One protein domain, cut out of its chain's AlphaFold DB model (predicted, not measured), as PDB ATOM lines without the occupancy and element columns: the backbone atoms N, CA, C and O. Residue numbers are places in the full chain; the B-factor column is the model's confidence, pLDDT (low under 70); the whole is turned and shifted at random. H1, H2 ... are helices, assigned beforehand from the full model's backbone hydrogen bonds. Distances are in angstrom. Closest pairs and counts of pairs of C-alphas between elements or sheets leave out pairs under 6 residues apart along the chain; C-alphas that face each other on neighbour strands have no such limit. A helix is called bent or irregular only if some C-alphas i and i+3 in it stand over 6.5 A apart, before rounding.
ATOM      1  N   LEU A 162      91.455 247.832 235.136       96.50
ATOM      2  CA  LEU A 162      91.178 249.264 235.004       96.50
ATOM      3  C   LEU A 162      92.453 250.035 234.599       96.50
ATOM      4  O   LEU A 162      93.561 249.522 234.775       96.50
ATOM      5  N   PRO A 163      92.343 251.258 234.041       95.19
ATOM      6  CA  PRO A 163      93.510 252.043 233.623       95.19
ATOM      7  C   PRO A 163      94.569 252.230 234.721       95.19
ATOM      8  O   PRO A 163      95.767 252.117 234.455       95.19
ATOM      9  N   GLU A 164      94.144 252.459 235.962       93.56
ATOM     10  CA  GLU A 164      95.024 252.669 237.112       93.56
ATOM     11  C   GLU A 164      95.772 251.380 237.477       93.56
ATOM     12  O   GLU A 164      96.979 251.396 237.707       93.56
ATOM     13  N   GLU A 165      95.080 250.241 237.451       95.38
ATOM     14  CA  GLU A 165      95.664 248.918 237.694       95.38
ATOM     15  C   GLU A 165      96.629 248.505 236.574       95.38
ATOM     16  O   GLU A 165      97.687 247.929 236.837       95.38
ATOM     17  N   LYS A 166      96.310 248.839 235.316       94.62
ATOM     18  CA  LYS A 166      97.223 248.646 234.176       94.62
ATOM     19  C   LYS A 166      98.503 249.448 234.359       94.62
ATOM     20  O   LYS A 166      99.585 248.897 234.180       94.62
ATOM     21  N   SER A 167      98.388 250.699 234.811       92.81
ATOM     22  CA  SER A 167      99.551 251.534 235.119       92.81
ATOM     23  C   SER A 167     100.458 250.897 236.177       92.81
ATOM     24  O   SER A 167     101.679 250.997 236.062       92.81
ATOM     25  N   ILE A 168      99.898 250.190 237.169       93.00
ATOM     26  CA  ILE A 168     100.694 249.411 238.130       93.00
ATOM     27  C   ILE A 168     101.500 248.329 237.418       93.00
ATOM     28  O   ILE A 168     102.717 248.280 237.582       93.00
ATOM     29  N   ILE A 169     100.850 247.478 236.621       94.06
ATOM     30  CA  ILE A 169     101.537 246.395 235.906       94.06
ATOM     31  C   ILE A 169     102.612 246.944 234.969       94.06
ATOM     32  O   ILE A 169     103.720 246.409 234.947       94.06
ATOM     33  N   ASP A 170     102.323 248.023 234.246       92.44
ATOM     34  CA  ASP A 170     103.284 248.650 233.344       92.44
ATOM     35  C   ASP A 170     104.486 249.211 234.105       92.44
ATOM     36  O   ASP A 170     105.620 248.978 233.698       92.44
ATOM     37  N   LYS A 171     104.271 249.857 235.255       89.50
ATOM     38  CA  LYS A 171     105.357 250.335 236.121       89.50
ATOM     39  C   LYS A 171     106.198 249.190 236.680       89.50
ATOM     40  O   LYS A 171     107.422 249.256 236.605       89.50
ATOM     41  N   LEU A 172     105.568 248.131 237.196       90.00
ATOM     42  CA  LEU A 172     106.277 246.946 237.690       90.00
ATOM     43  C   LEU A 172     107.100 246.293 236.574       90.00
ATOM     44  O   LEU A 172     108.267 245.960 236.787       90.00
ATOM     45  N   ARG A 173     106.517 246.173 235.375       91.06
ATOM     46  CA  ARG A 173     107.201 245.675 234.181       91.06
ATOM     47  C   ARG A 173     108.390 246.569 233.843       91.06
ATOM     48  O   ARG A 173     109.499 246.061 233.775       91.06
ATOM     49  N   SER A 174     108.192 247.879 233.703       89.06
ATOM     50  CA  SER A 174     109.264 248.832 233.394       89.06
ATOM     51  C   SER A 174     110.406 248.767 234.406       89.06
ATOM     52  O   SER A 174     111.563 248.746 233.994       89.06
ATOM     53  N   SER A 175     110.112 248.664 235.706       86.25
ATOM     54  CA  SER A 175     111.134 248.498 236.745       86.25
ATOM     55  C   SER A 175     111.891 247.172 236.616       86.25
ATOM     56  O   SER A 175     113.115 247.162 236.731       86.25
ATOM     57  N   ALA A 176     111.195 246.064 236.342       84.94
ATOM     58  CA  ALA A 176     111.809 244.743 236.180       84.94
ATOM     59  C   ALA A 176     112.606 244.593 234.867       84.94
ATOM     60  O   ALA A 176     113.555 243.808 234.807       84.94
ATOM     61  N   THR A 177     112.237 245.339 233.820       85.00
ATOM     62  CA  THR A 177     112.882 245.298 232.497       85.00
ATOM     63  C   THR A 177     113.911 246.406 232.273       85.00
ATOM     64  O   THR A 177     114.580 246.417 231.242       85.00
ATOM     65  N   ALA A 178     114.022 247.374 233.186       81.06
ATOM     66  CA  ALA A 178     115.010 248.441 233.081       81.06
ATOM     67  C   ALA A 178     116.429 247.856 233.110       81.06
ATOM     68  O   ALA A 178     116.718 246.970 233.914       81.06
ATOM     69  N   LEU A 179     117.332 248.378 232.280       74.44
ATOM     70  CA  LEU A 179     118.756 248.051 232.374       74.44
ATOM     71  C   LEU A 179     119.319 248.593 233.694       74.44
ATOM     72  O   LEU A 179     118.888 249.644 234.170       74.44
ATOM     73  N   ASP A 180     120.242 247.864 234.320       66.75
ATOM     74  CA  ASP A 180     120.941 248.383 235.497       66.75
ATOM     75  C   ASP A 180     121.848 249.549 235.125       66.75
ATOM     76  O   ASP A 180     122.618 249.486 234.169       66.75
ATOM     77  N   THR A 181     121.770 250.605 235.928       55.81
ATOM     78  CA  THR A 181     122.673 251.759 235.880       55.81
ATOM     79  C   THR A 181     123.539 251.867 237.142       55.81
ATOM     80  O   THR A 181     124.254 252.853 237.297       55.81
ATOM     81  N   GLY A 182     123.483 250.873 238.041       56.84
ATOM     82  CA  GLY A 182     124.184 250.863 239.331       56.84
ATOM     83  C   GLY A 182     125.138 249.676 239.526       56.84
ATOM     84  O   GLY A 182     125.202 248.771 238.699       56.84
ATOM     85  N   ASP A 183     125.857 249.681 240.654       54.56
ATOM     86  CA  ASP A 183     126.953 248.743 240.970       54.56
ATOM     87  C   ASP A 183     126.516 247.293 241.260       54.56
ATOM     88  O   ASP A 183     127.348 246.383 241.252       54.56
ATOM     89  N   ILE A 184     125.229 247.051 241.536       58.94
ATOM     90  CA  ILE A 184     124.699 245.708 241.812       58.94
ATOM     91  C   ILE A 184     123.967 245.208 240.561       58.94
ATOM     92  O   ILE A 184     122.925 245.772 240.227       58.94
ATOM     93  N   PRO A 185     124.464 244.154 239.885       65.31
ATOM     94  CA  PRO A 185     123.797 243.594 238.719       65.31
ATOM     95  C   PRO A 185     122.560 242.805 239.165       65.31
ATOM     96  O   PRO A 185     122.655 241.677 239.659       65.31
ATOM     97  N   TYR A 186     121.388 243.406 239.003       74.12
ATOM     98  CA  TYR A 186     120.102 242.736 239.090       74.12
ATOM     99  C   TYR A 186     119.788 242.041 237.756       74.12
ATOM    100  O   TYR A 186     120.181 242.465 236.667       74.12
ATOM    101  N   ARG A 187     119.040 240.939 237.803       76.81
ATOM    102  CA  ARG A 187     118.523 240.325 236.580       76.81
ATOM    103  C   ARG A 187     117.602 241.322 235.881       76.81
ATOM    104  O   ARG A 187     116.601 241.754 236.446       76.81
ATOM    105  N   THR A 188     117.917 241.628 234.629       82.19
ATOM    106  CA  THR A 188     117.016 242.370 233.746       82.19
ATOM    107  C   THR A 188     116.099 241.375 233.053       82.19
ATOM    108  O   THR A 188     116.564 240.519 232.300       82.19
ATOM    109  N   TYR A 189     114.801 241.469 233.325       83.19
ATOM    110  CA  TYR A 189     113.800 240.656 232.646       83.19
ATOM    111  C   TYR A 189     113.558 241.211 231.246       83.19
ATOM    112  O   TYR A 189     113.521 242.423 231.046       83.19
ATOM    113  N   ASN A 190     113.325 240.347 230.263       88.06
ATOM    114  CA  ASN A 190     112.596 240.774 229.072       88.06
ATOM    115  C   ASN A 190     111.076 240.690 229.317       88.06
ATOM    116  O   ASN A 190     110.619 240.025 230.249       88.06
ATOM    117  N   SER A 191     110.276 241.337 228.461       88.00
ATOM    118  CA  SER A 191     108.808 241.372 228.613       88.00
ATOM    119  C   SER A 191     108.194 239.979 228.762       88.00
ATOM    120  O   SER A 191     107.296 239.780 229.571       88.00
ATOM    121  N   TYR A 192     108.710 238.998 228.021       89.94
ATOM    122  CA  TYR A 192     108.185 237.642 228.052       89.94
ATOM    123  C   TYR A 192     108.517 236.902 229.353       89.94
ATOM    124  O   TYR A 192     107.686 236.163 229.874       89.94
ATOM    125  N   GLU A 193     109.711 237.105 229.910       89.81
ATOM    126  CA  GLU A 193     110.066 236.538 231.214       89.81
ATOM    127  C   GLU A 193     109.238 237.152 232.349       89.81
ATOM    128  O   GLU A 193     108.876 236.447 233.291       89.81
ATOM    129  N   PHE A 194     108.906 238.442 232.251       91.00
ATOM    130  CA  PHE A 194     107.995 239.088 233.194       91.00
ATOM    131  C   PHE A 194     106.573 238.521 233.076       91.00
ATOM    132  O   PHE A 194     105.959 238.185 234.084       91.00
ATOM    133  N   ASP A 195     106.066 238.305 231.861       92.44
ATOM    134  CA  ASP A 195     104.756 237.670 231.683       92.44
ATOM    135  C   ASP A 195     104.764 236.209 232.201       92.44
ATOM    136  O   ASP A 195     103.805 235.777 232.843       92.44
ATOM    137  N   LYS A 196     105.871 235.462 232.032       92.25
ATOM    138  CA  LYS A 196     106.111 234.146 232.679       92.25
ATOM    139  C   LYS A 196     106.007 234.197 234.188       92.25
ATOM    140  O   LYS A 196     105.409 233.296 234.776       92.25
ATOM    141  N   LEU A 197     106.546 235.239 234.803       92.25
ATOM    142  CA  LEU A 197     106.426 235.431 236.237       92.25
ATOM    143  C   LEU A 197     104.964 235.622 236.656       92.25
ATOM    144  O   LEU A 197     104.506 234.940 237.569       92.25
ATOM    145  N   LEU A 198     104.221 236.500 235.974       94.38
ATOM    146  CA  LEU A 198     102.810 236.751 236.289       94.38
ATOM    147  C   LEU A 198     101.953 235.488 236.119       94.38
ATOM    148  O   LEU A 198     101.145 235.171 236.991       94.38
ATOM    149  N   VAL A 199     102.170 234.724 235.042       94.94
ATOM    150  CA  VAL A 199     101.508 233.425 234.828       94.94
ATOM    151  C   VAL A 199     101.856 232.430 235.937       94.94
ATOM    152  O   VAL A 199     100.973 231.725 236.427       94.94
ATOM    153  N   GLY A 200     103.125 232.375 236.353       93.25
ATOM    154  CA  GLY A 200     103.575 231.511 237.446       93.25
ATOM    155  C   GLY A 200     102.921 231.864 238.784       93.25
ATOM    156  O   GLY A 200     102.497 230.971 239.515       93.25
ATOM    157  N   LEU A 201     102.787 233.158 239.080       93.81
ATOM    158  CA  LEU A 201     102.114 233.659 240.280       93.81
ATOM    159  C   LEU A 201     100.609 233.356 240.280       93.81
ATOM    160  O   LEU A 201     100.045 233.069 241.336       93.81
ATOM    161  N   GLY A 202      99.973 233.387 239.110       95.50
ATOM    162  CA  GLY A 202      98.538 233.173 238.957       95.50
ATOM    163  C   GLY A 202      97.694 234.380 239.382       95.50
ATOM    164  O   GLY A 202      98.182 235.351 239.962       95.50
ATOM    165  N   CYS A 203      96.396 234.322 239.080       96.31
ATOM    166  CA  CYS A 203      95.498 235.473 239.185       96.31
ATOM    167  C   CYS A 203      95.404 236.079 240.586       96.31
ATOM    168  O   CYS A 203      95.430 237.300 240.714       96.31
ATOM    169  N   ASP A 204      95.290 235.254 241.625       96.75
ATOM    170  CA  ASP A 204      95.050 235.750 242.984       96.75
ATOM    171  C   ASP A 204      96.249 236.541 243.515       96.75
ATOM    172  O   ASP A 204      96.093 237.672 243.979       96.75
ATOM    173  N   ARG A 205      97.463 236.000 243.343       96.44
ATOM    174  CA  ARG A 205      98.702 236.679 243.742       96.44
ATOM    175  C   ARG A 205      98.928 237.960 242.939       96.44
ATOM    176  O   ARG A 205      99.312 238.975 243.513       96.44
ATOM    177  N   VAL A 206      98.646 237.943 241.632       96.31
ATOM    178  CA  VAL A 206      98.758 239.138 240.778       96.31
ATOM    179  C   VAL A 206      97.766 240.223 241.210       96.31
ATOM    180  O   VAL A 206      98.155 241.383 241.325       96.31
ATOM    181  N   LYS A 207      96.509 239.873 241.517       96.62
ATOM    182  CA  LYS A 207      95.509 240.827 242.034       96.62
ATOM    183  C   LYS A 207      95.943 241.462 243.350       96.62
ATOM    184  O   LYS A 207      95.795 242.670 243.526       96.62
ATOM    185  N   GLU A 208      96.476 240.668 244.273       96.31
ATOM    186  CA  GLU A 208      96.944 241.184 245.560       96.31
ATOM    187  C   GLU A 208      98.138 242.130 245.394       96.31
ATOM    188  O   GLU A 208      98.138 243.220 245.968       96.31
ATOM    189  N   MET A 209      99.096 241.779 244.532       94.75
ATOM    190  CA  MET A 209     100.204 242.670 244.172       94.75
ATOM    191  C   MET A 209      99.700 244.000 243.601       94.75
ATOM    192  O   MET A 209     100.134 245.058 244.054       94.75
ATOM    193  N   ILE A 210      98.756 243.964 242.654       95.50
ATOM    194  CA  ILE A 210      98.155 245.179 242.081       95.50
ATOM    195  C   ILE A 210      97.545 246.042 243.186       95.50
ATOM    196  O   ILE A 210      97.835 247.233 243.255       95.50
ATOM    197  N   LYS A 211      96.751 245.444 244.081       95.31
ATOM    198  CA  LYS A 211      96.090 246.157 245.180       95.31
ATOM    199  C   LYS A 211      97.086 246.862 246.103       95.31
ATOM    200  O   LYS A 211      96.877 248.026 246.434       95.31
ATOM    201  N   VAL A 212      98.153 246.176 246.518       94.00
ATOM    202  CA  VAL A 212      99.178 246.754 247.406       94.00
ATOM    203  C   VAL A 212      99.889 247.919 246.724       94.00
ATOM    204  O   VAL A 212      99.994 249.004 247.292       94.00
ATOM    205  N   HIS A 213     100.340 247.730 245.485       93.25
ATOM    206  CA  HIS A 213     101.051 248.780 244.761       93.25
ATOM    207  C   HIS A 213     100.141 249.962 244.391       93.25
ATOM    208  O   HIS A 213     100.616 251.098 244.351       93.25
ATOM    209  N   LEU A 214      98.842 249.729 244.180       94.00
ATOM    210  CA  LEU A 214      97.853 250.787 243.984       94.00
ATOM    211  C   LEU A 214      97.674 251.641 245.246       94.00
ATOM    212  O   LEU A 214      97.653 252.864 245.149       94.00
ATOM    213  N   ASP A 215      97.617 251.024 246.431       93.69
ATOM    214  CA  ASP A 215      97.564 251.758 247.703       93.69
ATOM    215  C   ASP A 215      98.822 252.617 247.923       93.69
ATOM    216  O   ASP A 215      98.722 253.789 248.290       93.69
ATOM    217  N   ILE A 216     100.008 252.083 247.603       92.75
ATOM    218  CA  ILE A 216     101.263 252.849 247.661       92.75
ATOM    219  C   ILE A 216     101.221 254.042 246.696       92.75
ATOM    220  O   ILE A 216     101.586 255.152 247.087       92.75
ATOM    221  N   LEU A 217     100.753 253.850 245.454       91.38
ATOM    222  CA  LEU A 217     100.620 254.951 244.494       91.38
ATOM    223  C   LEU A 217      99.626 256.017 244.956       91.38
ATOM    224  O   LEU A 217      99.887 257.202 244.760       91.38
ATOM    225  N   ASN A 218      98.519 255.625 245.583       93.69
ATOM    226  CA  ASN A 218      97.567 256.584 246.136       93.69
ATOM    227  C   ASN A 218      98.224 257.436 247.226       93.69
ATOM    228  O   ASN A 218      98.142 258.660 247.173       93.69
ATOM    229  N   ARG A 219      98.961 256.818 248.157       95.00
ATOM    230  CA  ARG A 219      99.686 257.542 249.219       95.00
ATOM    231  C   ARG A 219     100.770 258.464 248.662       95.00
ATOM    232  O   ARG A 219     100.947 259.569 249.166       95.00
ATOM    233  N   LEU A 220     101.472 258.023 247.622       94.12
ATOM    234  CA  LEU A 220     102.443 258.829 246.884       94.12
ATOM    235  C   LEU A 220     101.765 260.056 246.257       94.12
ATOM    236  O   LEU A 220     102.233 261.173 246.453       94.12
ATOM    237  N   ASN A 221     100.637 259.877 245.567       94.75
ATOM    238  CA  ASN A 221      99.894 260.986 244.963       94.75
ATOM    239  C   ASN A 221      99.362 261.966 246.020       94.75
ATOM    240  O   ASN A 221      99.488 263.175 245.852       94.75
ATOM    241  N   GLU A 222      98.813 261.464 247.130       97.19
ATOM    242  CA  GLU A 222      98.358 262.308 248.242       97.19
ATOM    243  C   GLU A 222      99.502 263.122 248.860       97.19
ATOM    244  O   GLU A 222      99.316 264.294 249.184       97.19
ATOM    245  N   ALA A 223     100.681 262.515 249.029       97.94
ATOM    246  CA  ALA A 223     101.859 263.213 249.530       97.94
ATOM    247  C   ALA A 223     102.327 264.293 248.548       97.94
ATOM    248  O   ALA A 223     102.601 265.412 248.968       97.94
ATOM    249  N   GLN A 224     102.366 263.986 247.249       97.75
ATOM    250  CA  GLN A 224     102.765 264.941 246.216       97.75
ATOM    251  C   GLN A 224     101.829 266.153 246.154       97.75
ATOM    252  O   GLN A 224     102.315 267.276 246.032       97.75
ATOM    253  N   LEU A 225     100.512 265.938 246.254       97.81
ATOM    254  CA  LEU A 225      99.525 267.022 246.309       97.81
ATOM    255  C   LEU A 225      99.729 267.885 247.558       97.81
ATOM    256  O   LEU A 225      99.892 269.092 247.439       97.81
ATOM    257  N   ALA A 226      99.843 267.263 248.737       97.75
ATOM    258  CA  ALA A 226     100.073 268.002 249.978       97.75
ATOM    259  C   ALA A 226     101.371 268.831 249.939       97.75
ATOM    260  O   ALA A 226     101.405 269.940 250.456       97.75
ATOM    261  N   ILE A 227     102.438 268.323 249.309       97.94
ATOM    262  CA  ILE A 227     103.692 269.070 249.120       97.94
ATOM    263  C   ILE A 227     103.484 270.276 248.195       97.94
ATOM    264  O   ILE A 227     104.038 271.341 248.456       97.94
ATOM    265  N   GLN A 228     102.700 270.136 247.124       96.69
ATOM    266  CA  GLN A 228     102.424 271.236 246.192       96.69
ATOM    267  C   GLN A 228     101.675 272.396 246.857       96.69
ATOM    268  O   GLN A 228     101.931 273.550 246.500       96.69
ATOM    269  N   ASP A 229     100.824 272.091 247.837       95.00
ATOM    270  CA  ASP A 229     100.023 273.067 248.581       95.00
ATOM    271  C   ASP A 229     100.835 273.872 249.620       95.00
ATOM    272  O   ASP A 229     100.385 274.924 250.078       95.00
ATOM    273  N   VAL A 230     102.068 273.455 249.949       94.81
ATOM    274  CA  VAL A 230     102.970 274.213 250.839       94.81
ATOM    275  C   VAL A 230     103.401 275.523 250.164       94.81
ATOM    276  O   VAL A 230     104.022 275.507 249.092       94.81
ATOM    277  N   LYS A 231     103.113 276.676 250.790       92.81
ATOM    278  CA  LYS A 231     103.431 277.995 250.208       92.81
ATOM    279  C   LYS A 231     104.890 278.376 250.417       92.81
ATOM    280  O   LYS A 231     105.484 278.992 249.526       92.81
ATOM    281  N   ASN A 232     105.481 278.018 251.558       90.56
ATOM    282  CA  ASN A 232     106.902 278.222 251.809       90.56
ATOM    283  C   ASN A 232     107.747 277.449 250.781       90.56
ATOM    284  O   ASN A 232     107.801 276.219 250.784       90.56
ATOM    285  N   TYR A 233     108.422 278.195 249.907       93.75
ATOM    286  CA  TYR A 233     109.207 277.635 248.811       93.75
ATOM    287  C   TYR A 233     110.337 276.715 249.299       93.75
ATOM    288  O   TYR A 233     110.495 275.624 248.754       93.75
ATOM    289  N   ASP A 234     111.082 277.120 250.331       93.00
ATOM    290  CA  ASP A 234     112.243 276.373 250.830       93.00
ATOM    291  C   ASP A 234     111.819 275.046 251.480       93.00
ATOM    292  O   ASP A 234     112.451 274.002 251.273       93.00
ATOM    293  N   GLU A 235     110.714 275.055 252.233       93.88
ATOM    294  CA  GLU A 235     110.157 273.836 252.832       93.88
ATOM    295  C   GLU A 235     109.539 272.924 251.771       93.88
ATOM    296  O   GLU A 235     109.767 271.713 251.798       93.88
ATOM    297  N   ARG A 236     108.839 273.487 250.778       96.00
ATOM    298  CA  ARG A 236     108.332 272.716 249.638       96.00
ATOM    299  C   ARG A 236     109.464 272.052 248.861       96.00
ATOM    300  O   ARG A 236     109.366 270.867 248.552       96.00
ATOM    301  N   GLU A 237     110.545 272.771 248.563       97.31
ATOM    302  CA  GLU A 237     111.710 272.208 247.870       97.31
ATOM    303  C   GLU A 237     112.377 271.104 248.706       97.31
ATOM    304  O   GLU A 237     112.769 270.063 248.173       97.31
ATOM    305  N   THR A 238     112.470 271.293 250.024       95.56
ATOM    306  CA  THR A 238     113.006 270.281 250.946       95.56
ATOM    307  C   THR A 238     112.156 269.011 250.939       95.56
ATOM    308  O   THR A 238     112.692 267.912 250.789       95.56
ATOM    309  N   LEU A 239     110.833 269.147 251.046       96.94
ATOM    310  CA  LEU A 239     109.907 268.016 250.999       96.94
ATOM    311  C   LEU A 239     109.899 267.331 249.632       96.94
ATOM    312  O   LEU A 239     109.841 266.106 249.586       96.94
ATOM    313  N   GLN A 240     110.013 268.085 248.534       98.12
ATOM    314  CA  GLN A 240     110.102 267.510 247.193       98.12
ATOM    315  C   GLN A 240     111.369 266.661 247.039       98.12
ATOM    316  O   GLN A 240     111.290 265.541 246.553       98.12
ATOM    317  N   LYS A 241     112.523 267.121 247.542       97.56
ATOM    318  CA  LYS A 241     113.759 266.315 247.541       97.56
ATOM    319  C   LYS A 241     113.618 265.027 248.356       97.56
ATOM    320  O   LYS A 241     114.127 263.983 247.951       97.56
ATOM    321  N   GLU A 242     112.953 265.086 249.513       96.31
ATOM    322  CA  GLU A 242     112.661 263.885 250.308       96.31
ATOM    323  C   GLU A 242     111.689 262.942 249.577       96.31
ATOM    324  O   GLU A 242     111.881 261.724 249.599       96.31
ATOM    325  N   PHE A 243     110.679 263.498 248.906       96.94
ATOM    326  CA  PHE A 243     109.719 262.756 248.094       96.94
ATOM    327  C   PHE A 243     110.395 262.035 246.930       96.94
ATOM    328  O   PHE A 243     110.226 260.823 246.807       96.94
ATOM    329  N   ASP A 244     111.190 262.747 246.129       95.88
ATOM    330  CA  ASP A 244     111.892 262.203 244.964       95.88
ATOM    331  C   ASP A 244     112.813 261.050 245.385       95.88
ATOM    332  O   ASP A 244     112.820 259.988 244.769       95.88
ATOM    333  N   LYS A 245     113.501 261.200 246.524       94.19
ATOM    334  CA  LYS A 245     114.306 260.120 247.101       94.19
ATOM    335  C   LYS A 245     113.471 258.878 247.429       94.19
ATOM    336  O   LYS A 245     113.872 257.770 247.085       94.19
ATOM    337  N   TYR A 246     112.331 259.023 248.109       93.38
ATOM    338  CA  TYR A 246     111.480 257.869 248.435       93.38
ATOM    339  C   TYR A 246     110.799 257.268 247.209       93.38
ATOM    340  O   TYR A 246     110.568 256.057 247.181       93.38
ATOM    341  N   TYR A 247     110.481 258.094 246.215       91.19
ATOM    342  CA  TYR A 247     109.986 257.661 244.918       91.19
ATOM    343  C   TYR A 247     111.014 256.745 244.246       91.19
ATOM    344  O   TYR A 247     110.690 255.603 243.914       91.19
ATOM    345  N   ASP A 248     112.259 257.202 244.126       88.56
ATOM    346  CA  ASP A 248     113.349 256.431 243.528       88.56
ATOM    347  C   ASP A 248     113.633 255.152 244.325       88.56
ATOM    348  O   ASP A 248     113.645 254.058 243.754       88.56
ATOM    349  N   ASP A 249     113.752 255.257 245.655       88.19
ATOM    350  CA  ASP A 249     113.980 254.107 246.535       88.19
ATOM    351  C   ASP A 249     112.881 253.041 246.368       88.19
ATOM    352  O   ASP A 249     113.178 251.844 246.389       88.19
ATOM    353  N   TYR A 250     111.619 253.443 246.186       89.06
ATOM    354  CA  TYR A 250     110.497 252.525 245.975       89.06
ATOM    355  C   TYR A 250     110.627 251.731 244.668       89.06
ATOM    356  O   TYR A 250     110.539 250.498 244.694       89.06
ATOM    357  N   TYR A 251     110.874 252.392 243.534       84.81
ATOM    358  CA  TYR A 251     110.998 251.696 242.245       84.81
ATOM    359  C   TYR A 251     112.302 250.898 242.126       84.81
ATOM    360  O   TYR A 251     112.300 249.800 241.557       84.81
ATOM    361  N   SER A 252     113.401 251.374 242.714       82.88
ATOM    362  CA  SER A 252     114.627 250.578 242.855       82.88
ATOM    363  C   SER A 252     114.397 249.354 243.745       82.88
ATOM    364  O   SER A 252     114.836 248.250 243.414       82.88
ATOM    365  N   GLY A 253     113.644 249.516 244.836       84.25
ATOM    366  CA  GLY A 253     113.242 248.429 245.722       84.25
ATOM    367  C   GLY A 253     112.394 247.376 245.010       84.25
ATOM    368  O   GLY A 253     112.630 246.182 245.194       84.25
ATOM    369  N   ILE A 254     111.457 247.790 244.152       84.00
ATOM    370  CA  ILE A 254     110.679 246.888 243.287       84.00
ATOM    371  C   ILE A 254     111.614 246.010 242.453       84.00
ATOM    372  O   ILE A 254     111.499 244.787 242.493       84.00
ATOM    373  N   LYS A 255     112.579 246.605 241.745       82.81
ATOM    374  CA  LYS A 255     113.512 245.848 240.900       82.81
ATOM    375  C   LYS A 255     114.296 244.802 241.696       82.81
ATOM    376  O   LYS A 255     114.369 243.645 241.285       82.81
ATOM    377  N   ALA A 256     114.808 245.181 242.866       82.00
ATOM    378  CA  ALA A 256     115.535 244.267 243.745       82.00
ATOM    379  C   ALA A 256     114.677 243.069 244.196       82.00
ATOM    380  O   ALA A 256     115.178 241.950 244.285       82.00
ATOM    381  N   ARG A 257     113.376 243.279 244.429       82.19
ATOM    382  CA  ARG A 257     112.416 242.232 244.836       82.19
ATOM    383  C   ARG A 257     112.046 241.271 243.708       82.19
ATOM    384  O   ARG A 257     111.653 240.136 243.957       82.19
ATOM    385  N   PHE A 258     112.181 241.710 242.462       82.12
ATOM    386  CA  PHE A 258     112.001 240.851 241.298       82.12
ATOM    387  C   PHE A 258     113.281 240.112 240.894       82.12
ATOM    388  O   PHE A 258     113.229 239.281 239.994       82.12
ATOM    389  N   ASN A 259     114.419 240.342 241.559       79.38
ATOM    390  CA  ASN A 259     115.697 239.732 241.196       79.38
ATOM    391  C   ASN A 259     115.781 238.235 241.559       79.38
ATOM    392  O   ASN A 259     116.374 237.856 242.572       79.38
ATOM    393  N   ILE A 260     115.218 237.366 240.714       75.00
ATOM    394  CA  ILE A 260     115.328 235.909 240.846       75.00
ATOM    395  C   ILE A 260     116.201 235.316 239.742       75.00
ATOM    396  O   ILE A 260     115.950 235.487 238.548       75.00
ATOM    397  N   LEU A 261     117.189 234.518 240.149       66.50
ATOM    398  CA  LEU A 261     118.046 233.753 239.246       66.50
ATOM    399  C   LEU A 261     117.432 232.380 238.912       66.50
ATOM    400  O   LEU A 261     116.903 231.688 239.785       66.50
ATOM    401  N   GLY A 262     117.556 231.972 237.646       71.38
ATOM    402  CA  GLY A 262     117.131 230.658 237.149       71.38
ATOM    403  C   GLY A 262     115.647 230.553 236.777       71.38
ATOM    404  O   GLY A 262     114.958 231.562 236.599       71.38
ATOM    405  N   GLU A 263     115.181 229.311 236.616       77.06
ATOM    406  CA  GLU A 263     113.781 228.977 236.328       77.06
ATOM    407  C   GLU A 263     112.879 229.182 237.549       77.06
ATOM    408  O   GLU A 263     113.323 229.032 238.692       77.06
ATOM    409  N   PHE A 264     111.610 229.512 237.297       82.25
ATOM    410  CA  PHE A 264     110.597 229.705 238.329       82.25
ATOM    411  C   PHE A 264     110.084 228.364 238.859       82.25
ATOM    412  O   PHE A 264     109.401 227.627 238.155       82.25
ATOM    413  N   ASP A 265     110.379 228.091 240.124       88.31
ATOM    414  CA  ASP A 265     109.710 227.073 240.931       88.31
ATOM    415  C   ASP A 265     108.773 227.751 241.949       88.31
ATOM    416  O   ASP A 265     108.799 228.973 242.124       88.31
ATOM    417  N   GLU A 266     107.921 226.968 242.617       89.19
ATOM    418  CA  GLU A 266     106.937 227.500 243.571       89.19
ATOM    419  C   GLU A 266     107.596 228.271 244.729       89.19
ATOM    420  O   GLU A 266     107.068 229.287 245.175       89.19
ATOM    421  N   GLU A 267     108.779 227.847 245.189       90.06
ATOM    422  CA  GLU A 267     109.512 228.529 246.261       90.06
ATOM    423  C   GLU A 267     109.965 229.927 245.818       90.06
ATOM    424  O   GLU A 267     109.770 230.916 246.530       90.06
ATOM    425  N   LYS A 268     110.539 230.035 244.618       89.81
ATOM    426  CA  LYS A 268     110.933 231.309 244.005       89.81
ATOM    427  C   LYS A 268     109.730 232.207 243.745       89.81
ATOM    428  O   LYS A 268     109.792 233.390 244.078       89.81
ATOM    429  N   LEU A 269     108.642 231.666 243.204       90.88
ATOM    430  CA  LEU A 269     107.407 232.421 242.979       90.88
ATOM    431  C   LEU A 269     106.851 232.970 244.295       90.88
ATOM    432  O   LEU A 269     106.505 234.148 244.369       90.88
ATOM    433  N   ASN A 270     106.847 232.159 245.354       91.62
ATOM    434  CA  ASN A 270     106.420 232.600 246.675       91.62
ATOM    435  C   ASN A 270     107.340 233.688 247.254       91.62
ATOM    436  O   ASN A 270     106.855 234.634 247.871       91.62
ATOM    437  N   ARG A 271     108.659 233.615 247.020       89.69
ATOM    438  CA  ARG A 271     109.589 234.687 247.418       89.69
ATOM    439  C   ARG A 271     109.290 236.008 246.718       89.69
ATOM    440  O   ARG A 271     109.171 237.012 247.414       89.69
ATOM    441  N   VAL A 272     109.137 236.010 245.388       89.12
ATOM    442  CA  VAL A 272     108.737 237.226 244.650       89.12
ATOM    443  C   VAL A 272     107.432 237.759 245.201       89.12
ATOM    444  O   VAL A 272     107.335 238.948 245.473       89.12
ATOM    445  N   TYR A 273     106.446 236.886 245.391       92.19
ATOM    446  CA  TYR A 273     105.139 237.279 245.881       92.19
ATOM    447  C   TYR A 273     105.227 238.006 247.230       92.19
ATOM    448  O   TYR A 273     104.806 239.156 247.331       92.19
ATOM    449  N   VAL A 274     105.845 237.376 248.236       91.12
ATOM    450  CA  VAL A 274     106.016 237.949 249.583       91.12
ATOM    451  C   VAL A 274     106.781 239.271 249.537       91.12
ATOM    452  O   VAL A 274     106.448 240.213 250.253       91.12
ATOM    453  N   GLN A 275     107.805 239.361 248.690       88.25
ATOM    454  CA  GLN A 275     108.590 240.581 248.540       88.25
ATOM    455  C   GLN A 275     107.806 241.695 247.832       88.25
ATOM    456  O   GLN A 275     107.899 242.854 248.237       88.25
ATOM    457  N   ALA A 276     107.020 241.366 246.808       86.88
ATOM    458  CA  ALA A 276     106.208 242.321 246.062       86.88
ATOM    459  C   ALA A 276     105.120 242.946 246.944       86.88
ATOM    460  O   ALA A 276     104.995 244.167 246.972       86.88
ATOM    461  N   ILE A 277     104.418 242.142 247.749       89.19
ATOM    462  CA  ILE A 277     103.383 242.642 248.673       89.19
ATOM    463  C   ILE A 277     103.957 243.323 249.930       89.19
ATOM    464  O   ILE A 277     103.207 243.841 250.754       89.19
ATOM    465  N   GLY A 278     105.282 243.315 250.108       84.62
ATOM    466  CA  GLY A 278     105.944 243.935 251.251       84.62
ATOM    467  C   GLY A 278     105.841 245.462 251.225       84.62
ATOM    468  O   GLY A 278     106.590 246.134 250.509       84.62
ATOM    469  N   ASP A 279     104.964 246.029 252.047       79.88
ATOM    470  CA  ASP A 279     104.816 247.478 252.177       79.88
ATOM    471  C   ASP A 279     105.809 248.065 253.194       79.88
ATOM    472  O   ASP A 279     105.584 248.044 254.403       79.88
ATOM    473  N   ILE A 280     106.922 248.606 252.690       79.38
ATOM    474  CA  ILE A 280     107.922 249.313 253.512       79.38
ATOM    475  C   ILE A 280     107.982 250.817 253.223       79.38
ATOM    476  O   ILE A 280     108.694 251.535 253.920       79.38
ATOM    477  N   TYR A 281     107.266 251.296 252.200       83.12
ATOM    478  CA  TYR A 281     107.378 252.677 251.717       83.12
ATOM    479  C   TYR A 281     106.147 253.522 252.032       83.12
ATOM    480  O   TYR A 281     106.271 254.743 252.146       83.12
ATOM    481  N   SER A 282     104.977 252.917 252.255       88.88
ATOM    482  CA  SER A 282     103.763 253.678 252.549       88.88
ATOM    483  C   SER A 282     103.882 254.581 253.772       88.88
ATOM    484  O   SER A 282     103.305 255.667 253.794       88.88
ATOM    485  N   SER A 283     104.611 254.151 254.802       91.56
ATOM    486  CA  SER A 283     104.823 254.950 256.013       91.56
ATOM    487  C   SER A 283     105.623 256.226 255.732       91.56
ATOM    488  O   SER A 283     105.352 257.258 256.345       91.56
ATOM    489  N   ASN A 284     106.556 256.186 254.775       93.81
ATOM    490  CA  ASN A 284     107.335 257.352 254.366       93.81
ATOM    491  C   ASN A 284     106.456 258.376 253.640       93.81
ATOM    492  O   ASN A 284     106.502 259.555 253.985       93.81
ATOM    493  N   PHE A 285     105.613 257.931 252.701       95.31
ATOM    494  CA  PHE A 285     104.697 258.826 251.984       95.31
ATOM    495  C   PHE A 285     103.612 259.407 252.901       95.31
ATOM    496  O   PHE A 285     103.340 260.602 252.828       95.31
ATOM    497  N   ILE A 286     103.062 258.618 253.835       95.88
ATOM    498  CA  ILE A 286     102.156 259.150 254.871       95.88
ATOM    499  C   ILE A 286     102.856 260.228 255.691       95.88
ATOM    500  O   ILE A 286     102.312 261.315 255.864       95.88
ATOM    501  N   ARG A 287     104.077 259.958 256.164       94.62
ATOM    502  CA  ARG A 287     104.825 260.933 256.958       94.62
ATOM    503  C   ARG A 287     105.090 262.215 256.173       94.62
ATOM    504  O   ARG A 287     104.976 263.287 256.757       94.62
ATOM    505  N   LEU A 288     105.438 262.126 254.887       96.62
ATOM    506  CA  LEU A 288     105.625 263.308 254.040       96.62
ATOM    507  C   LEU A 288     104.337 264.114 253.901       96.62
ATOM    508  O   LEU A 288     104.368 265.323 254.111       96.62
ATOM    509  N   LYS A 289     103.210 263.448 253.629       97.56
ATOM    510  CA  LYS A 289     101.891 264.089 253.572       97.56
ATOM    511  C   LYS A 289     101.568 264.828 254.871       97.56
ATOM    512  O   LYS A 289     101.185 265.992 254.835       97.56
ATOM    513  N   ASP A 290     101.735 264.165 256.011       95.56
ATOM    514  CA  ASP A 290     101.436 264.753 257.321       95.56
ATOM    515  C   ASP A 290     102.388 265.916 257.644       95.56
ATOM    516  O   ASP A 290     101.973 266.932 258.193       95.56
ATOM    517  N   THR A 291     103.658 265.803 257.250       95.75
ATOM    518  CA  THR A 291     104.652 266.877 257.405       95.75
ATOM    519  C   THR A 291     104.280 268.096 256.558       95.75
ATOM    520  O   THR A 291     104.310 269.212 257.068       95.75
TER     521      THR A 291
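Overview. This is residues 162 to 291 of the 425 residues of an uncharacterized protein of Borrelia coriaceae ATCC 43381 (UniProt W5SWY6). Two long helical stretches, H2b and H3, run side by side in opposite directions as a hairpin; H5 packs along the two, and H4, pointing the same way as H5, comes before it near the end of H3. H1 crosses the long pair on the other side from H5, and H2a, the first arm of the bent helix H2, stands at a steep angle to H2b and packs on residues 173 to 177 of H1. The class is all helix: 130 residues are printed, with five named helices, H1 to H5 in chain order, and no named strand. The whole is compact, with a radius of gyration of the C-alphas of 16.1 A, and elongated, spanning 52 by 34 by 23 A.

Along the chain. Find C-alpha 163 at (93.510, 252.043, 233.623); from there H1 runs through residues 163 to 177, 20.5 A long. By its hydrogen bonds H2, residues 191 to 228, was assigned as one helix, but it is bent: C-alphas 200 and 203 are 9.2 A apart. Its arms are H2a, residues 191 to 200, 14.2 A, and H2b, residues 203 to 228, 37.1 A. Next look for C-alpha 233 at (109.207, 277.635, 248.811), where H3, residues 233 to 257, begins its 35.8 A. H4 takes residues 266 to 276, 15.0 A, and H5 takes residues 282 to 291, 14.1 A, ending at (104.652, 266.877, 257.405).

Arrangement. Begin with the bundle, helices running roughly along one another, of H2b, H3, H4 and H5. H2b and H3 form a hairpin at a shallow tilt of 14 degrees; their closest C-alphas, of Ile 227 and Arg 236, are 5.9 A apart. H5 touches H2b at the C-alphas of Ala 223 and Lys 289, 4.1 A, and H3 at those of Leu 239 and Leu 288, 7.1 A. H3 and H4 form a hairpin too, closest at the C-alphas of Arg 257 and Gln 275, 5.6 A. H2b and H4 only just touch, with 3 pairs of C-alphas within 8 A, the closest those of Met 209 and Ala 276, 6.3 A. H1 is about perpendicular to H2b at 82 degrees, touching it with residues 164 to 169 alone; the C-alphas of Glu 165 and Ile 210 are closest, 6.3 A. H1 touches H3 at the C-alphas of Ala 176 and Lys 255, 5.1 A, and H2a at those of Arg 173 and Phe 194, 6.7 A. H1 is apart from H4 and H5. In H1, H2a, H2b, H3, H4 and H5, every O i to N i+4 pair is within hydrogen-bond range.

Size, cuts and confidence. The C-alphas farthest apart, of Asn 232 and Asp 265, are 52.4 A from each other. The printed part has no cut. Look at residues 178 to 190 for the long link, H1 to H2. Confidence is under 70 at residues 180 to 185 and residue 261; mean pLDDT of the printed part is 89.2.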